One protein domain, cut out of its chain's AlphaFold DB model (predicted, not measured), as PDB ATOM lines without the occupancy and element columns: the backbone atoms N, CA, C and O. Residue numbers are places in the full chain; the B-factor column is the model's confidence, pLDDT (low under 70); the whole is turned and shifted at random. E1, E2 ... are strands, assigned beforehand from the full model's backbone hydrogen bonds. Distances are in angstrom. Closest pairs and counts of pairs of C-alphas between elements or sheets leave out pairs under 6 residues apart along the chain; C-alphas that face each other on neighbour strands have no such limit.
ATOM      1  N   ARG A 167     345.809 316.148 306.537       96.50
ATOM      2  CA  ARG A 167     345.479 317.060 305.441       96.50
ATOM      3  C   ARG A 167     344.791 318.306 305.974       96.50
ATOM      4  O   ARG A 167     344.031 318.209 306.941       96.50
ATOM      5  N   TRP A 168     345.062 319.450 305.360       96.44
ATOM      6  CA  TRP A 168     344.427 320.724 305.696       96.44
ATOM      7  C   TRP A 168     344.408 321.648 304.483       96.44
ATOM      8  O   TRP A 168     345.140 321.430 303.524       96.44
ATOM      9  N   ILE A 169     343.546 322.657 304.519       95.06
ATOM     10  CA  ILE A 169     343.460 323.661 303.460       95.06
ATOM     11  C   ILE A 169     344.335 324.849 303.852       95.06
ATOM     12  O   ILE A 169     344.267 325.316 304.990       95.06
ATOM     13  N   ASN A 170     345.137 325.327 302.908       94.38
ATOM     14  CA  ASN A 170     345.888 326.566 303.012       94.38
ATOM     15  C   ASN A 170     345.760 327.328 301.686       94.38
ATOM     16  O   ASN A 170     346.305 326.907 300.664       94.38
ATOM     17  N   GLY A 171     344.982 328.412 301.690       93.81
ATOM     18  CA  GLY A 171     344.653 329.163 300.478       93.81
ATOM     19  C   GLY A 171     344.003 328.276 299.413       93.81
ATOM     20  O   GLY A 171     342.994 327.620 299.671       93.81
ATOM     21  N   ASN A 172     344.616 328.235 298.229       94.94
ATOM     22  CA  ASN A 172     344.140 327.463 297.080       94.94
ATOM     23  C   ASN A 172     344.659 326.017 297.060       94.94
ATOM     24  O   ASN A 172     344.566 325.353 296.033       94.94
ATOM     25  N   PHE A 173     345.198 325.510 298.169       95.69
ATOM     26  CA  PHE A 173     345.776 324.170 298.229       95.69
ATOM     27  C   PHE A 173     345.187 323.352 299.379       95.69
ATOM     28  O   PHE A 173     344.979 323.842 300.487       95.69
ATOM     29  N   GLU A 174     344.948 322.069 299.126       96.12
ATOM     30  CA  GLU A 174     344.847 321.037 300.153       96.12
ATOM     31  C   GLU A 174     346.257 320.463 300.334       96.12
ATOM     32  O   GLU A 174     346.783 319.810 299.434       96.12
ATOM     33  N   LEU A 175     346.878 320.730 301.477       96.38
ATOM     34  CA  LEU A 175     348.212 320.257 301.835       96.38
ATOM     35  C   LEU A 175     348.134 318.916 302.562       96.38
ATOM     36  O   LEU A 175     347.114 318.578 303.175       96.38
ATOM     37  N   ARG A 176     349.231 318.159 302.534       96.50
ATOM     38  CA  ARG A 176     349.389 316.913 303.288       96.50
ATOM     39  C   ARG A 176     350.770 316.831 303.919       96.50
ATOM     40  O   ARG A 176     351.773 317.098 303.271       96.50
ATOM     41  N   CYS A 177     350.821 316.373 305.166       96.81
ATOM     42  CA  CYS A 177     352.078 315.984 305.787       96.81
ATOM     43  C   CYS A 177     352.465 314.565 305.346       96.81
ATOM     44  O   CYS A 177     351.684 313.620 305.515       96.81
ATOM     45  N   THR A 178     353.660 314.414 304.787       93.19
ATOM     46  CA  THR A 178     354.223 313.154 304.280       93.19
ATOM     47  C   THR A 178     355.591 312.886 304.897       93.19
ATOM     48  O   THR A 178     356.113 313.694 305.664       93.19
ATOM     49  N   ASP A 179     356.197 311.756 304.538       87.62
ATOM     50  CA  ASP A 179     357.549 311.410 304.984       87.62
ATOM     51  C   ASP A 179     358.619 312.392 304.489       87.62
ATOM     52  O   ASP A 179     359.687 312.481 305.102       87.62
ATOM     53  N   ASN A 180     358.313 313.129 303.415       86.81
ATOM     54  CA  ASN A 180     359.175 314.140 302.812       86.81
ATOM     55  C   ASN A 180     358.841 315.564 303.279       86.81
ATOM     56  O   ASN A 180     359.531 316.498 302.892       86.81
ATOM     57  N   GLY A 181     357.858 315.736 304.166       93.06
ATOM     58  CA  GLY A 181     357.434 317.042 304.660       93.06
ATOM     59  C   GLY A 181     356.051 317.438 304.157       93.06
ATOM     60  O   GLY A 181     355.210 316.584 303.857       93.06
ATOM     61  N   ILE A 182     355.798 318.742 304.131       94.56
ATOM     62  CA  ILE A 182     354.534 319.328 303.689       94.56
ATOM     63  C   ILE A 182     354.546 319.405 302.169       94.56
ATOM     64  O   ILE A 182     355.406 320.058 301.590       94.56
ATOM     65  N   VAL A 183     353.573 318.754 301.541       94.62
ATOM     66  CA  VAL A 183     353.410 318.750 300.084       94.62
ATOM     67  C   VAL A 183     352.003 319.183 299.703       94.62
ATOM     68  O   VAL A 183     351.059 319.041 300.497       94.62
ATOM     69  N   VAL A 184     351.849 319.676 298.478       93.56
ATOM     70  CA  VAL A 184     350.535 319.861 297.868       93.56
ATOM     71  C   VAL A 184     349.927 318.484 297.613       93.56
ATOM     72  O   VAL A 184     350.556 317.587 297.068       93.56
ATOM     73  N   TYR A 185     348.695 318.283 298.072       93.19
ATOM     74  CA  TYR A 185     347.919 317.079 297.781       93.19
ATOM     75  C   TYR A 185     346.887 317.349 296.690       93.19
ATOM     76  O   TYR A 185     346.672 316.501 295.819       93.19
ATOM     77  N   LYS A 186     346.238 318.522 296.746       94.56
ATOM     78  CA  LYS A 186     345.325 319.004 295.706       94.56
ATOM     79  C   LYS A 186     345.368 320.518 295.555       94.56
ATOM     80  O   LYS A 186     345.500 321.227 296.546       94.56
ATOM     81  N   CYS A 187     345.108 320.998 294.349       94.38
ATOM     82  CA  CYS A 187     344.835 322.397 294.050       94.38
ATOM     83  C   CYS A 187     343.322 322.639 294.014       94.38
ATOM     84  O   CYS A 187     342.551 321.798 293.541       94.38
ATOM     85  N   LEU A 188     342.895 323.783 294.537       94.50
ATOM     86  CA  LEU A 188     341.514 324.243 294.589       94.50
ATOM     87  C   LEU A 188     341.313 325.280 293.483       94.50
ATOM     88  O   LEU A 188     341.761 326.416 293.604       94.50
ATOM     89  N   VAL A 189     340.643 324.879 292.404       92.50
ATOM     90  CA  VAL A 189     340.458 325.696 291.195       92.50
ATOM     91  C   VAL A 189     338.977 325.714 290.852       92.50
ATOM     92  O   VAL A 189     338.394 324.659 290.605       92.50
ATOM     93  N   ASP A 190     338.346 326.888 290.898       88.88
ATOM     94  CA  ASP A 190     336.914 327.075 290.608       88.88
ATOM     95  C   ASP A 190     335.992 326.074 291.338       88.88
ATOM     96  O   ASP A 190     335.068 325.488 290.773       88.88
ATOM     97  N   GLY A 191     336.283 325.815 292.618       86.88
ATOM     98  CA  GLY A 191     335.537 324.863 293.452       86.88
ATOM     99  C   GLY A 191     335.830 323.383 293.171       86.88
ATOM    100  O   GLY A 191     335.295 322.510 293.858       86.88
ATOM    101  N   ARG A 192     336.699 323.074 292.204       90.06
ATOM    102  CA  ARG A 192     337.183 321.718 291.917       90.06
ATOM    103  C   ARG A 192     338.469 321.438 292.678       90.06
ATOM    104  O   ARG A 192     339.260 322.335 292.945       90.06
ATOM    105  N   ARG A 193     338.679 320.161 293.006       93.19
ATOM    106  CA  ARG A 193     339.922 319.680 293.615       93.19
ATOM    107  C   ARG A 193     340.702 318.866 292.597       93.19
ATOM    108  O   ARG A 193     340.273 317.771 292.237       93.19
ATOM    109  N   ILE A 194     341.827 319.403 292.159       92.12
ATOM    110  CA  ILE A 194     342.716 318.808 291.163       92.12
ATOM    111  C   ILE A 194     343.875 318.153 291.909       92.12
ATOM    112  O   ILE A 194     344.403 318.756 292.832       92.12
ATOM    113  N   HIS A 195     344.231 316.914 291.579       91.06
ATOM    114  CA  HIS A 195     345.332 316.222 292.252       91.06
ATOM    115  C   HIS A 195     346.691 316.797 291.840       91.06
ATOM    116  O   HIS A 195     346.857 317.226 290.699       91.06
ATOM    117  N   GLU A 196     347.653 316.771 292.762       89.94
ATOM    118  CA  GLU A 196     349.058 317.056 292.449       89.94
ATOM    119  C   GLU A 196     349.562 316.150 291.304       89.94
ATOM    120  O   GLU A 196     349.068 315.031 291.117       89.94
ATOM    121  N   GLY A 197     350.430 316.699 290.451       88.31
ATOM    122  CA  GLY A 197     350.895 316.081 289.205       88.31
ATOM    123  C   GLY A 197     349.928 316.200 288.016       88.31
ATOM    124  O   GLY A 197     350.196 315.655 286.946       88.31
ATOM    125  N   THR A 198     348.796 316.896 288.167       88.75
ATOM    126  CA  THR A 198     347.810 317.082 287.084       88.75
ATOM    127  C   THR A 198     347.990 318.437 286.403       88.75
ATOM    128  O   THR A 198     348.093 319.462 287.077       88.75
ATOM    129  N   ALA A 199     347.945 318.449 285.069       93.06
ATOM    130  CA  ALA A 199     347.936 319.657 284.247       93.06
ATOM    131  C   ALA A 199     346.542 319.918 283.650       93.06
ATOM    132  O   ALA A 199     345.802 318.972 283.362       93.06
ATOM    133  N   TRP A 200     346.175 321.183 283.434       88.62
ATOM    134  CA  TRP A 200     344.935 321.566 282.747       88.62
ATOM    135  C   TRP A 200     345.109 322.866 281.964       88.62
ATOM    136  O   TRP A 200     345.977 323.675 282.272       88.62
ATOM    137  N   ILE A 201     344.262 323.078 280.956       90.88
ATOM    138  CA  ILE A 201     344.163 324.353 280.240       90.88
ATOM    139  C   ILE A 201     342.905 325.065 280.736       90.88
ATOM    140  O   ILE A 201     341.838 324.448 280.803       90.88
ATOM    141  N   ASP A 202     343.030 326.327 281.139       90.31
ATOM    142  CA  ASP A 202     341.890 327.123 281.592       90.31
ATOM    143  C   ASP A 202     341.103 327.759 280.431       90.31
ATOM    144  O   ASP A 202     341.390 327.560 279.249       90.31
ATOM    145  N   LYS A 203     340.054 328.515 280.774       91.50
ATOM    146  CA  LYS A 203     339.170 329.181 279.802       91.50
ATOM    147  C   LYS A 203     339.882 330.235 278.943       91.50
ATOM    148  O   LYS A 203     339.374 330.562 277.874       91.50
ATOM    149  N   ASP A 204     341.013 330.752 279.415       94.88
ATOM    150  CA  ASP A 204     341.811 331.779 278.746       94.88
ATOM    151  C   ASP A 204     342.935 331.139 277.902       94.88
ATOM    152  O   ASP A 204     343.710 331.836 277.248       94.88
ATOM    153  N   GLY A 205     342.995 329.800 277.862       92.81
ATOM    154  CA  GLY A 205     343.964 329.033 277.085       92.81
ATOM    155  C   GLY A 205     345.313 328.849 277.783       92.81
ATOM    156  O   GLY A 205     346.270 328.427 277.133       92.81
ATOM    157  N   VAL A 206     345.413 329.144 279.082       95.00
ATOM    158  CA  VAL A 206     346.669 329.036 279.838       95.00
ATOM    159  C   VAL A 206     346.842 327.615 280.374       95.00
ATOM    160  O   VAL A 206     345.937 327.054 280.995       95.00
ATOM    161  N   LEU A 207     348.019 327.025 280.137       91.38
ATOM    162  CA  LEU A 207     348.417 325.739 280.711       91.38
ATOM    163  C   LEU A 207     348.836 325.931 282.173       91.38
ATOM    164  O   LEU A 207     349.752 326.693 282.469       91.38
ATOM    165  N   ASN A 208     348.182 325.200 283.063       90.56
ATOM    166  CA  ASN A 208     348.401 325.214 284.500       90.56
ATOM    167  C   ASN A 208     348.822 323.816 284.984       90.56
ATOM    168  O   ASN A 208     348.427 322.808 284.390       90.56
ATOM    169  N   PHE A 209     349.566 323.762 286.090       93.56
ATOM    170  CA  PHE A 209     349.997 322.535 286.766       93.56
ATOM    171  C   PHE A 209     349.660 322.612 288.255       93.56
ATOM    172  O   PHE A 209     349.686 323.690 288.846       93.56
ATOM    173  N   CYS A 210     349.314 321.472 288.854       89.12
ATOM    174  CA  CYS A 210     349.164 321.359 290.298       89.12
ATOM    175  C   CYS A 210     350.419 320.721 290.892       89.12
ATOM    176  O   CYS A 210     350.619 319.518 290.717       89.12
ATOM    177  N   GLU A 211     351.219 321.520 291.590       85.88
ATOM    178  CA  GLU A 211     352.473 321.146 292.257       85.88
ATOM    179  C   GLU A 211     352.673 321.955 293.545       85.88
ATOM    180  O   GLU A 211     352.087 323.062 293.643       85.88
TER     181      GLU A 211
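AT A GLANCE: This is residues 167 to 211 of the 211 residues of the protein "Hypothetical protein" of Meloidogyne enterolobii (UniProt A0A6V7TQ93). A small, strongly twisted sheet of four strands, folded back and forth as E1, E2, E3 and E4, has a separate two-strand hairpin, E5 and E6, beyond it along the longest axis. The turn between E2 and E3 lies at one end of that axis, and the turn between E5 and E6 at the other. The printed part has 45 residues, with no named helix and six named strands, E1 to E6 in chain order; the larger sheet has the order E1, E2, E3, E4, the smaller E5, E6, and both are antiparallel. The class is all strand. The whole is only just compact, close to loose, with a radius of gyration of the C-alphas of 11.2 A, and its spans of 36 by 18 by 12 A make it only just elongated.

HOW THE PARTS SIT: Begin with E3, residues 181 to 189, an inner strand of the larger sheet. Beside it runs the other inner strand, E2, residues 173 to 178, antiparallel at 158 degrees; look for N 176 and O 183, 2.9 A apart, and N 178 and O 181, 2.8 A apart, both within hydrogen-bond range. The edge strand E4, residues 192 to 195, is antiparallel to E3 at 143 degrees, with N 187 and O 194 at 2.8 A. The other edge strand, E1, residues 167 to 170, is antiparallel to E2 at 140 degrees, with N 170 and O 173 at 2.8 A. E1 to E4 form a meander, each strand the antiparallel neighbour of the one before, and each consecutive pair is a hairpin. From edge to edge the strands' lines turn by 59 degrees, and the way across the sheet turns by 65 degrees. E1 and E4 are apart. Farther along, E5, residues 199 to 201, and E6, residues 207 to 209, form an antiparallel hairpin at 153 degrees, with N 208 and O 200 at 2.8 A. E5 and E6 are apart from E1, E2, E3 and E4.

IN THESE COORDINATES: Find C-alpha 181 at (357.434, 317.042, 304.660); from there E3 runs 23.3 A to C-alpha 189 at (340.458, 325.696, 291.195). E2 spans 15.1 A, and E1 and E4 span 9.8 A each. E5 spans 7.2 A and E6 7.0 A; E6 ends at C-alpha 209, at (349.997, 322.535, 286.766).

THE WHOLE: Look at Asp 179 and Asp 204 for the two C-alphas farthest apart, 36.8 A. Residues 167 to 211 run without a cut, and Glu 211 is the chain's last residue. The five links between the named strands are tight. The mean pLDDT of the printed part is 92.5, and no printed residue is under 70.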